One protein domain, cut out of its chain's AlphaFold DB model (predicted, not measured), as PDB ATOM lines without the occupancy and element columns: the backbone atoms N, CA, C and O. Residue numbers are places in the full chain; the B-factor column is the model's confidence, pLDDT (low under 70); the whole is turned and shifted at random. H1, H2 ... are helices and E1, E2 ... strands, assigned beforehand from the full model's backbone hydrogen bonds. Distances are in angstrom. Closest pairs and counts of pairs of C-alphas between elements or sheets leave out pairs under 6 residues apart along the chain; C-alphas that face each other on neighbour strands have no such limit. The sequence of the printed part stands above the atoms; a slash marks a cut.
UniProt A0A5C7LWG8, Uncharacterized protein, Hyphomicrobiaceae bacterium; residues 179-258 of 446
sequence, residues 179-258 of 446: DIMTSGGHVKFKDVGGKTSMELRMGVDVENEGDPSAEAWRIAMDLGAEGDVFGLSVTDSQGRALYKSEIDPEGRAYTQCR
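Overview. This is residues 179 to 258 of the 446 residues of an uncharacterized protein of Hyphomicrobiaceae bacterium (UniProt A0A5C7LWG8). A single flat, twisted sheet of seven antiparallel strands forms a slab, with its strands side by side in the order E1 E2 E3 E4 E5 E6 E7, just as they follow along the chain. A very short helix, H1, lies beyond the ends of the strands in the loop between E3 and E4, and no named helix covers either face. The printed part has 80 residues with one named helix and seven named strands, in the order E1 E2 E3 H1 E4 E5 E6 E7, and its class is mostly strand. It is compact, with a radius of gyration of the C-alphas of 13.2 A, and spans 38 by 32 by 12 A.

Arrangement. E1, residues 179 to 182, and E2, residues 185 to 192, form a hairpin, with N 180 and O 187 2.9 A apart, within hydrogen-bond range. E2 and E3, residues 195 to 202, form the next hairpin, with N 188 and O 199 at 2.8 A; E1 E2 E3 is a meander, each strand the antiparallel neighbour of the one before. H1, residues 206 to 209, is not on the sheet, but only just, with 4 pairs of C-alphas within 10 A; it is too short for any O i to N i+4 pair. E4, residues 219 to 224, is antiparallel to E3 at 175 degrees, with N 200 and O 221 at 2.8 A. A second meander is E4, E5 of residues 230 to 235, E6 of residues 241 to 247 and E7 of residues 253 to 257. Its N and O pairs within range include N 222 and O 231, N 232 and O 245, and N 244 and O 256, each at 2.8 A. E1 and E7 are the edge strands, and they are apart.

Along the chain. E1 begins at C-alpha 179, (-39.515, 31.993, 20.370). E2 is 21.7 A long and E3 23.5 A, ending at C-alpha 202, (-43.926, 30.994, 32.964). E4 measures 17.2 A, E5 16.8 A and E6 16.5 A. E7 ends at C-alpha 257, (-49.996, 43.868, 45.619).

Size, cuts and confidence. The C-alphas of Glu 207 and Glu 250, the two farthest apart, are 38.8 A from each other. The sheet is twisted, its C-alphas up to 5.2 A off the best plane. The printed part has no cut, and no link is long; H1 to E4 is short and the others are tight. The mean pLDDT of the printed part is 88.2, with residue 206 and residues 208 to 215 under 70.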
ATOM      1  N   ASP A 179     -38.625  32.705  19.456       94.69
ATOM      2  CA  ASP A 179     -39.515  31.993  20.370       94.69
ATOM      3  C   ASP A 179     -38.723  30.868  21.036       94.69
ATOM      4  O   ASP A 179     -38.307  29.909  20.383       94.69
ATOM      5  N   ILE A 180     -38.436  31.037  22.323       93.88
ATOM      6  CA  ILE A 180     -37.766  30.037  23.149       93.88
ATOM      7  C   ILE A 180     -38.843  29.387  23.999       93.88
ATOM      8  O   ILE A 180     -39.331  29.993  24.949       93.88
ATOM      9  N   MET A 181     -39.179  28.143  23.678       91.25
ATOM     10  CA  MET A 181     -40.131  27.347  24.445       91.25
ATOM     11  C   MET A 181     -39.405  26.318  25.306       91.25
ATOM     12  O   MET A 181     -38.464  25.656  24.869       91.25
ATOM     13  N   THR A 182     -39.875  26.164  26.536       89.44
ATOM     14  CA  THR A 182     -39.425  25.161  27.502       89.44
ATOM     15  C   THR A 182     -40.643  24.474  28.111       89.44
ATOM     16  O   THR A 182     -41.771  24.926  27.934       89.44
ATOM     17  N   SER A 183     -40.431  23.415  28.890       82.94
ATOM     18  CA  SER A 183     -41.518  22.789  29.651       82.94
ATOM     19  C   SER A 183     -42.123  23.700  30.724       82.94
ATOM     20  O   SER A 183     -43.166  23.366  31.260       82.94
ATOM     21  N   GLY A 184     -41.462  24.803  31.093       85.12
ATOM     22  CA  GLY A 184     -41.956  25.753  32.093       85.12
ATOM     23  C   GLY A 184     -42.628  26.991  31.500       85.12
ATOM     24  O   GLY A 184     -43.071  27.849  32.260       85.12
ATOM     25  N   GLY A 185     -42.674  27.112  30.171       89.62
ATOM     26  CA  GLY A 185     -43.218  28.271  29.465       89.62
ATOM     27  C   GLY A 185     -42.301  28.799  28.369       89.62
ATOM     28  O   GLY A 185     -41.439  28.069  27.867       89.62
ATOM     29  N   HIS A 186     -42.483  30.062  27.981       92.56
ATOM     30  CA  HIS A 186     -41.819  30.638  26.814       92.56
ATOM     31  C   HIS A 186     -41.306  32.064  27.002       92.56
ATOM     32  O   HIS A 186     -41.811  32.848  27.807       92.56
ATOM     33  N   VAL A 187     -40.315  32.399  26.177       95.31
ATOM     34  CA  VAL A 187     -39.817  33.759  25.961       95.31
ATOM     35  C   VAL A 187     -39.925  34.077  24.480       95.31
ATOM     36  O   VAL A 187     -39.307  33.406  23.654       95.31
ATOM     37  N   LYS A 188     -40.691  35.110  24.142       95.06
ATOM     38  CA  LYS A 188     -40.898  35.567  22.772       95.06
ATOM     39  C   LYS A 188     -40.345  36.967  22.595       95.06
ATOM     40  O   LYS A 188     -40.608  37.847  23.406       95.06
ATOM     41  N   PHE A 189     -39.639  37.179  21.499       95.06
ATOM     42  CA  PHE A 189     -39.271  38.490  20.983       95.06
ATOM     43  C   PHE A 189     -39.967  38.660  19.642       95.06
ATOM     44  O   PHE A 189     -39.880  37.768  18.792       95.06
ATOM     45  N   LYS A 190     -40.669  39.774  19.455       94.31
ATOM     46  CA  LYS A 190     -41.425  40.055  18.233       94.31
ATOM     47  C   LYS A 190     -41.057  41.431  17.699       94.31
ATOM     48  O   LYS A 190     -40.814  42.364  18.463       94.31
ATOM     49  N   ASP A 191     -41.052  41.551  16.379       92.38
ATOM     50  CA  ASP A 191     -41.015  42.832  15.680       92.38
ATOM     51  C   ASP A 191     -42.396  43.127  15.081       92.38
ATOM     52  O   ASP A 191     -42.846  42.442  14.159       92.38
ATOM     53  N   VAL A 192     -43.071  44.149  15.608       86.81
ATOM     54  CA  VAL A 192     -44.394  44.591  15.154       86.81
ATOM     55  C   VAL A 192     -44.273  46.004  14.598       86.81
ATOM     56  O   VAL A 192     -44.299  47.000  15.320       86.81
ATOM     57  N   GLY A 193     -44.115  46.096  13.277       86.38
ATOM     58  CA  GLY A 193     -44.034  47.379  12.575       86.38
ATOM     59  C   GLY A 193     -42.761  48.174  12.878       86.38
ATOM     60  O   GLY A 193     -42.823  49.399  12.968       86.38
ATOM     61  N   GLY A 194     -41.621  47.497  13.056       88.25
ATOM     62  CA  GLY A 194     -40.342  48.128  13.400       88.25
ATOM     63  C   GLY A 194     -40.198  48.442  14.889       88.25
ATOM     64  O   GLY A 194     -39.245  49.115  15.284       88.25
ATOM     65  N   LYS A 195     -41.149  47.991  15.711       90.62
ATOM     66  CA  LYS A 195     -41.092  48.102  17.161       90.62
ATOM     67  C   LYS A 195     -40.867  46.724  17.765       90.62
ATOM     68  O   LYS A 195     -41.557  45.770  17.420       90.62
ATOM     69  N   THR A 196     -39.934  46.641  18.703       92.12
ATOM     70  CA  THR A 196     -39.617  45.394  19.396       92.12
ATOM     71  C   THR A 196     -40.504  45.226  20.626       92.12
ATOM     72  O   THR A 196     -40.653  46.162  21.416       92.12
ATOM     73  N   SER A 197     -41.068  44.035  20.799       94.56
ATOM     74  CA  SER A 197     -41.689  43.594  22.045       94.56
ATOM     75  C   SER A 197     -41.039  42.308  22.555       94.56
ATOM     76  O   SER A 197     -40.491  41.514  21.783       94.56
ATOM     77  N   MET A 198     -41.074  42.124  23.871       95.44
ATOM     78  CA  MET A 198     -40.667  40.907  24.558       95.44
ATOM     79  C   MET A 198     -41.806  40.446  25.466       95.44
ATOM     80  O   MET A 198     -42.385  41.236  26.204       95.44
ATOM     81  N   GLU A 199     -42.091  39.153  25.420       94.94
ATOM     82  CA  GLU A 199     -43.139  38.485  26.182       94.94
ATOM     83  C   GLU A 199     -42.511  37.282  26.894       94.94
ATOM     84  O   GLU A 199     -41.949  36.390  26.262       94.94
ATOM     85  N   LEU A 200     -42.600  37.255  28.216       94.62
ATOM     86  CA  LEU A 200     -42.206  36.140  29.066       94.62
ATOM     87  C   LEU A 200     -43.462  35.580  29.720       94.62
ATOM     88  O   LEU A 200     -44.240  36.317  30.332       94.62
ATOM     89  N   ARG A 201     -43.650  34.271  29.607       92.94
ATOM     90  CA  ARG A 201     -44.741  33.542  30.246       92.94
ATOM     91  C   ARG A 201     -44.175  32.300  30.906       92.94
ATOM     92  O   ARG A 201     -43.508  31.512  30.243       92.94
ATOM     93  N   MET A 202     -44.405  32.148  32.206       91.62
ATOM     94  CA  MET A 202     -43.926  30.994  32.964       91.62
ATOM     95  C   MET A 202     -44.997  30.452  33.908       91.62
ATOM     96  O   MET A 202     -45.718  31.210  34.569       91.62
ATOM     97  N   GLY A 203     -45.076  29.127  33.973       88.94
ATOM     98  CA  GLY A 203     -45.794  28.398  35.011       88.94
ATOM     99  C   GLY A 203     -44.940  28.267  36.272       88.94
ATOM    100  O   GLY A 203     -43.710  28.293  36.208       88.94
ATOM    101  N   VAL A 204     -45.582  28.129  37.433       84.12
ATOM    102  CA  VAL A 204     -44.879  27.792  38.687       84.12
ATOM    103  C   VAL A 204     -44.905  26.279  38.913       84.12
ATOM    104  O   VAL A 204     -43.986  25.731  39.518       84.12
ATOM    105  N   ASP A 205     -45.928  25.603  38.392       81.12
ATOM    106  CA  ASP A 205     -46.055  24.149  38.399       81.12
ATOM    107  C   ASP A 205     -45.924  23.581  36.979       81.12
ATOM    108  O   ASP A 205     -46.812  23.730  36.144       81.12
ATOM    109  N   VAL A 206     -44.806  22.908  36.699       69.56
ATOM    110  CA  VAL A 206     -44.512  22.347  35.370       69.56
ATOM    111  C   VAL A 206     -45.561  21.317  34.938       69.56
ATOM    112  O   VAL A 206     -45.840  21.215  33.747       69.56
ATOM    113  N   GLU A 207     -46.164  20.576  35.872       71.12
ATOM    114  CA  GLU A 207     -47.116  19.508  35.537       71.12
ATOM    115  C   GLU A 207     -48.486  20.051  35.110       71.12
ATOM    116  O   GLU A 207     -49.166  19.423  34.300       71.12
ATOM    117  N   ASN A 208     -48.876  21.222  35.623       69.44
ATOM    118  CA  ASN A 208     -50.217  21.785  35.435       69.44
ATOM    119  C   ASN A 208     -50.240  23.122  34.668       69.44
ATOM    120  O   ASN A 208     -51.299  23.543  34.212       69.44
ATOM    121  N   GLU A 209     -49.099  23.806  34.542       69.38
ATOM    122  CA  GLU A 209     -49.012  25.220  34.117       69.38
ATOM    123  C   GLU A 209     -47.893  25.483  33.108       69.38
ATOM    124  O   GLU A 209     -47.725  26.607  32.642       69.38
ATOM    125  N   GLY A 210     -47.099  24.458  32.796       63.94
ATOM    126  CA  GLY A 210     -46.033  24.531  31.806       63.94
ATOM    127  C   GLY A 210     -46.517  24.430  30.358       63.94
ATOM    128  O   GLY A 210     -45.750  24.727  29.443       63.94
ATOM    129  N   ASP A 211     -47.770  24.010  30.141       68.81
ATOM    130  CA  ASP A 211     -48.345  23.825  28.807       68.81
ATOM    131  C   ASP A 211     -48.600  25.184  28.126       68.81
ATOM    132  O   ASP A 211     -49.461  25.948  28.581       68.81
ATOM    133  N   PRO A 212     -47.932  25.474  26.990       65.75
ATOM    134  CA  PRO A 212     -48.130  26.713  26.250       65.75
ATOM    135  C   PRO A 212     -49.555  26.958  25.759       65.75
ATOM    136  O   PRO A 212     -49.913  28.098  25.467       65.75
ATOM    137  N   SER A 213     -50.356  25.899  25.643       67.06
ATOM    138  CA  SER A 213     -51.728  25.953  25.145       67.06
ATOM    139  C   SER A 213     -52.774  26.225  26.229       67.06
ATOM    140  O   SER A 213     -53.896  26.601  25.899       67.06
ATOM    141  N   ALA A 214     -52.422  26.070  27.509       65.12
ATOM    142  CA  ALA A 214     -53.373  26.169  28.613       65.12
ATOM    143  C   ALA A 214     -53.649  27.615  29.077       65.12
ATOM    144  O   ALA A 214     -54.545  27.819  29.893       65.12
ATOM    145  N   GLU A 215     -52.882  28.605  28.597       68.31
ATOM    146  CA  GLU A 215     -52.939  30.030  28.996       68.31
ATOM    147  C   GLU A 215     -52.914  30.286  30.522       68.31
ATOM    148  O   GLU A 215     -53.193  31.390  30.989       68.31
ATOM    149  N   ALA A 216     -52.524  29.294  31.327       72.62
ATOM    150  CA  ALA A 216     -52.536  29.338  32.788       72.62
ATOM    151  C   ALA A 216     -51.214  29.876  33.365       72.62
ATOM    152  O   ALA A 216     -50.634  29.314  34.295       72.62
ATOM    153  N   TRP A 217     -50.710  30.966  32.792       81.06
ATOM    154  CA  TRP A 217     -49.423  31.534  33.178       81.06
ATOM    155  C   TRP A 217     -49.525  32.260  34.512       81.06
ATOM    156  O   TRP A 217     -50.290  33.216  34.660       81.06
ATOM    157  N   ARG A 218     -48.712  31.834  35.480       89.12
ATOM    158  CA  ARG A 218     -48.657  32.481  36.793       89.12
ATOM    159  C   ARG A 218     -47.697  33.645  36.850       89.12
ATOM    160  O   ARG A 218     -47.867  34.511  37.697       89.12
ATOM    161  N   ILE A 219     -46.688  33.654  35.988       92.50
ATOM    162  CA  ILE A 219     -45.742  34.754  35.851       92.50
ATOM    163  C   ILE A 219     -45.832  35.232  34.409       92.50
ATOM    164  O   ILE A 219     -45.547  34.476  33.479       92.50
ATOM    165  N   ALA A 220     -46.220  36.487  34.229       93.31
ATOM    166  CA  ALA A 220     -46.254  37.131  32.930       93.31
ATOM    167  C   ALA A 220     -45.481  38.442  32.996       93.31
ATOM    168  O   ALA A 220     -45.720  39.264  33.880       93.31
ATOM    169  N   MET A 221     -44.549  38.618  32.066       95.62
ATOM    170  CA  MET A 221     -43.823  39.864  31.890       95.62
ATOM    171  C   MET A 221     -43.870  40.281  30.426       95.62
ATOM    172  O   MET A 221     -43.610  39.473  29.539       95.62
ATOM    173  N   ASP A 222     -44.201  41.541  30.201       94.62
ATOM    174  CA  ASP A 222     -44.351  42.159  28.895       94.62
ATOM    175  C   ASP A 222     -43.480  43.408  28.832       94.62
ATOM    176  O   ASP A 222     -43.335  44.147  29.806       94.62
ATOM    177  N   LEU A 223     -42.848  43.615  27.689       94.56
ATOM    178  CA  LEU A 223     -41.937  44.718  27.443       94.56
ATOM    179  C   LEU A 223     -42.135  45.216  26.016       94.56
ATOM    180  O   LEU A 223     -42.145  44.425  25.073       94.56
ATOM    181  N   GLY A 224     -42.171  46.531  25.843       92.12
ATOM    182  CA  GLY A 224     -42.078  47.164  24.534       92.12
ATOM    183  C   GLY A 224     -43.408  47.680  24.001       92.12
ATOM    184  O   GLY A 224     -44.119  48.411  24.675       92.12
ATOM    185  N   ALA A 225     -43.668  47.436  22.718       84.94
ATOM    186  CA  ALA A 225     -44.636  48.230  21.961       84.94
ATOM    187  C   ALA A 225     -46.073  47.696  21.904       84.94
ATOM    188  O   ALA A 225     -46.950  48.401  21.400       84.94
ATOM    189  N   GLU A 226     -46.312  46.466  22.352       82.38
ATOM    190  CA  GLU A 226     -47.657  45.897  22.448       82.38
ATOM    191  C   GLU A 226     -48.179  46.082  23.875       82.38
ATOM    192  O   GLU A 226     -47.716  45.412  24.791       82.38
ATOM    193  N   GLY A 227     -49.158  46.973  24.053       81.44
ATOM    194  CA  GLY A 227     -49.762  47.240  25.362       81.44
ATOM    195  C   GLY A 227     -48.915  48.180  26.220       81.44
ATOM    196  O   GLY A 227     -48.617  49.298  25.793       81.44
ATOM    197  N   ASP A 228     -48.580  47.731  27.428       84.38
ATOM    198  CA  ASP A 228     -47.758  48.475  28.381       84.38
ATOM    199  C   ASP A 228     -46.283  48.466  27.955       84.38
ATOM    200  O   ASP A 228     -45.773  47.482  27.418       84.38
ATOM    201  N   VAL A 229     -45.562  49.553  28.245       93.38
ATOM    202  CA  VAL A 229     -44.110  49.641  28.002       93.38
ATOM    203  C   VAL A 229     -43.368  48.604  28.840       93.38
ATOM    204  O   VAL A 229     -42.382  48.015  28.390       93.38
ATOM    205  N   PHE A 230     -43.859  48.386  30.057       95.88
ATOM    206  CA  PHE A 230     -43.432  47.327  30.955       95.88
ATOM    207  C   PHE A 230     -44.648  46.811  31.713       95.88
ATOM    208  O   PHE A 230     -45.373  47.596  32.311       95.88
ATOM    209  N   GLY A 231     -44.826  45.499  31.749       95.00
ATOM    210  CA  GLY A 231     -45.807  44.823  32.579       95.00
ATOM    211  C   GLY A 231     -45.151  43.643  33.277       95.00
ATOM    212  O   GLY A 231     -44.425  42.876  32.658       95.00
ATOM    213  N   LEU A 232     -45.405  43.477  34.567       95.81
ATOM    214  CA  LEU A 232     -45.072  42.283  35.333       95.81
ATOM    215  C   LEU A 232     -46.286  41.916  36.171       95.81
ATOM    216  O   LEU A 232     -46.757  42.717  36.975       95.81
ATOM    217  N   SER A 233     -46.780  40.695  36.023       94.31
ATOM    218  CA  SER A 233     -47.881  40.179  36.820       94.31
ATOM    219  C   SER A 233     -47.574  38.787  37.349       94.31
ATOM    220  O   SER A 233     -46.967  37.952  36.675       94.31
ATOM    221  N   VAL A 234     -47.982  38.572  38.598       94.06
ATOM    222  CA  VAL A 234     -47.921  37.285  39.280       94.06
ATOM    223  C   VAL A 234     -49.312  36.950  39.791       94.06
ATOM    224  O   VAL A 234     -49.893  37.729  40.553       94.06
ATOM    225  N   THR A 235     -49.845  35.800  39.400       92.12
ATOM    226  CA  THR A 235     -51.182  35.333  39.786       92.12
ATOM    227  C   THR A 235     -51.118  34.068  40.639       92.12
ATOM    228  O   THR A 235     -50.132  33.329  40.643       92.12
ATOM    229  N   ASP A 236     -52.165  33.837  41.432       89.31
ATOM    230  CA  ASP A 236     -52.367  32.559  42.111       89.31
ATOM    231  C   ASP A 236     -52.981  31.504  41.174       89.31
ATOM    232  O   ASP A 236     -53.317  31.777  40.023       89.31
ATOM    233  N   SER A 237     -53.180  30.286  41.685       84.38
ATOM    234  CA  SER A 237     -53.789  29.175  40.940       84.38
ATOM    235  C   SER A 237     -55.231  29.432  40.478       84.38
ATOM    236  O   SER A 237     -55.791  28.629  39.742       84.38
ATOM    237  N   GLN A 238     -55.873  30.496  40.969       84.81
ATOM    238  CA  GLN A 238     -57.226  30.908  40.599       84.81
ATOM    239  C   GLN A 238     -57.211  32.115  39.645       84.81
ATOM    240  O   GLN A 238     -58.267  32.678  39.365       84.81
ATOM    241  N   GLY A 239     -56.030  32.541  39.178       84.06
ATOM    242  CA  GLY A 239     -55.855  33.700  38.302       84.06
ATOM    243  C   GLY A 239     -55.952  35.050  39.018       84.06
ATOM    244  O   GLY A 239     -56.002  36.089  38.363       84.06
ATOM    245  N   ARG A 240     -55.982  35.086  40.357       88.44
ATOM    246  CA  ARG A 240     -56.039  36.353  41.099       88.44
ATOM    247  C   ARG A 240     -54.647  36.957  41.194       88.44
ATOM    248  O   ARG A 240     -53.706  36.277  41.597       88.44
ATOM    249  N   ALA A 241     -54.527  38.247  40.888       88.88
ATOM    250  CA  ALA A 241     -53.263  38.969  40.985       88.88
ATOM    251  C   ALA A 241     -52.751  39.001  42.436       88.88
ATOM    252  O   ALA A 241     -53.386  39.559  43.334       88.88
ATOM    253  N   LEU A 242     -51.582  38.405  42.656       93.06
ATOM    254  CA  LEU A 242     -50.804  38.529  43.887       93.06
ATOM    255  C   LEU A 242     -49.928  39.783  43.843       93.06
ATOM    256  O   LEU A 242     -49.768  40.470  44.857       93.06
ATOM    257  N   TYR A 243     -49.398  40.073  42.655       95.56
ATOM    258  CA  TYR A 243     -48.579  41.235  42.351       95.56
ATOM    259  C   TYR A 243     -48.807  41.668  40.901       95.56
ATOM    260  O   TYR A 243     -48.932  40.826  40.013       95.56
ATOM    261  N   LYS A 244     -48.843  42.975  40.660       95.06
ATOM    262  CA  LYS A 244     -48.867  43.580  39.333       95.06
ATOM    263  C   LYS A 244     -48.061  44.873  39.370       95.06
ATOM    264  O   LYS A 244     -48.254  45.674  40.278       95.06
ATOM    265  N   SER A 245     -47.188  45.080  38.396       96.31
ATOM    266  CA  SER A 245     -46.512  46.347  38.144       96.31
ATOM    267  C   SER A 245     -46.585  46.645  36.660       96.31
ATOM    268  O   SER A 245     -46.220  45.791  35.860       96.31
ATOM    269  N   GLU A 246     -47.037  47.833  36.292       95.88
ATOM    270  CA  GLU A 246     -47.167  48.248  34.897       95.88
ATOM    271  C   GLU A 246     -46.678  49.682  34.710       95.88
ATOM    272  O   GLU A 246     -46.776  50.500  35.625       95.88
ATOM    273  N   ILE A 247     -46.117  49.962  33.540       96.56
ATOM    274  CA  ILE A 247     -45.789  51.297  33.053       96.56
ATOM    275  C   ILE A 247     -46.462  51.432  31.695       96.56
ATOM    276  O   ILE A 247     -46.084  50.740  30.748       96.56
ATOM    277  N   ASP A 248     -47.451  52.313  31.604       94.00
ATOM    278  CA  ASP A 248     -48.182  52.533  30.360       94.00
ATOM    279  C   ASP A 248     -47.364  53.369  29.344       94.00
ATOM    280  O   ASP A 248     -46.310  53.927  29.680       94.00
ATOM    281  N   PRO A 249     -47.812  53.477  28.079       92.50
ATOM    282  CA  PRO A 249     -47.152  54.305  27.064       92.50
ATOM    283  C   PRO A 249     -47.079  55.802  27.388       92.50
ATOM    284  O   PRO A 249     -46.250  56.506  26.807       92.50
ATOM    285  N   GLU A 250     -47.914  56.302  28.300       94.19
ATOM    286  CA  GLU A 250     -47.853  57.679  28.794       94.19
ATOM    287  C   GLU A 250     -46.850  57.856  29.951       94.19
ATOM    288  O   GLU A 250     -46.637  58.980  30.413       94.19
ATOM    289  N   GLY A 251     -46.207  56.774  30.398       92.00
ATOM    290  CA  GLY A 251     -45.229  56.767  31.483       92.00
ATOM    291  C   GLY A 251     -45.846  56.704  32.879       92.00
ATOM    292  O   GLY A 251     -45.146  56.954  33.863       92.00
ATOM    293  N   ARG A 252     -47.139  56.388  33.006       93.31
ATOM    294  CA  ARG A 252     -47.779  56.187  34.310       93.31
ATOM    295  C   ARG A 252     -47.397  54.816  34.842       93.31
ATOM    296  O   ARG A 252     -47.680  53.799  34.217       93.31
ATOM    297  N   ALA A 253     -46.772  54.805  36.014       94.31
ATOM    298  CA  ALA A 253     -46.445  53.587  36.732       94.31
ATOM    299  C   ALA A 253     -47.566  53.228  37.719       94.31
ATOM    300  O   ALA A 253     -48.011  54.072  38.498       94.31
ATOM    301  N   TYR A 254     -47.995  51.970  37.716       94.06
ATOM    302  CA  TYR A 254     -48.956  51.421  38.666       94.06
ATOM    303  C   TYR A 254     -48.400  50.149  39.296       94.06
ATOM    304  O   TYR A 254     -47.839  49.290  38.619       94.06
ATOM    305  N   THR A 255     -48.558  50.014  40.612       94.75
ATOM    306  CA  THR A 255     -48.181  48.806  41.347       94.75
ATOM    307  C   THR A 255     -49.320  48.384  42.261       94.75
ATOM    308  O   THR A 255     -49.808  49.163  43.076       94.75
ATOM    309  N   GLN A 256     -49.714  47.120  42.158       94.38
ATOM    310  CA  GLN A 256     -50.734  46.490  42.979       94.38
ATOM    311  C   GLN A 256     -50.173  45.229  43.612       94.38
ATOM    312  O   GLN A 256     -49.584  44.381  42.948       94.38
ATOM    313  N   CYS A 257     -50.395  45.068  44.907       94.12
ATOM    314  CA  CYS A 257     -49.996  43.868  45.619       94.12
ATOM    315  C   CYS A 257     -50.935  43.611  46.792       94.12
ATOM    316  O   CYS A 257     -51.626  44.511  47.271       94.12
ATOM    317  N   ARG A 258     -50.949  42.369  47.275       90.25
ATOM    318  CA  ARG A 258     -51.700  42.015  48.487       90.25
ATOM    319  C   ARG A 258     -51.005  42.490  49.766       90.25
ATOM    320  O   ARG A 258     -51.668  42.824  50.743       90.25
TER     321      ARG A 258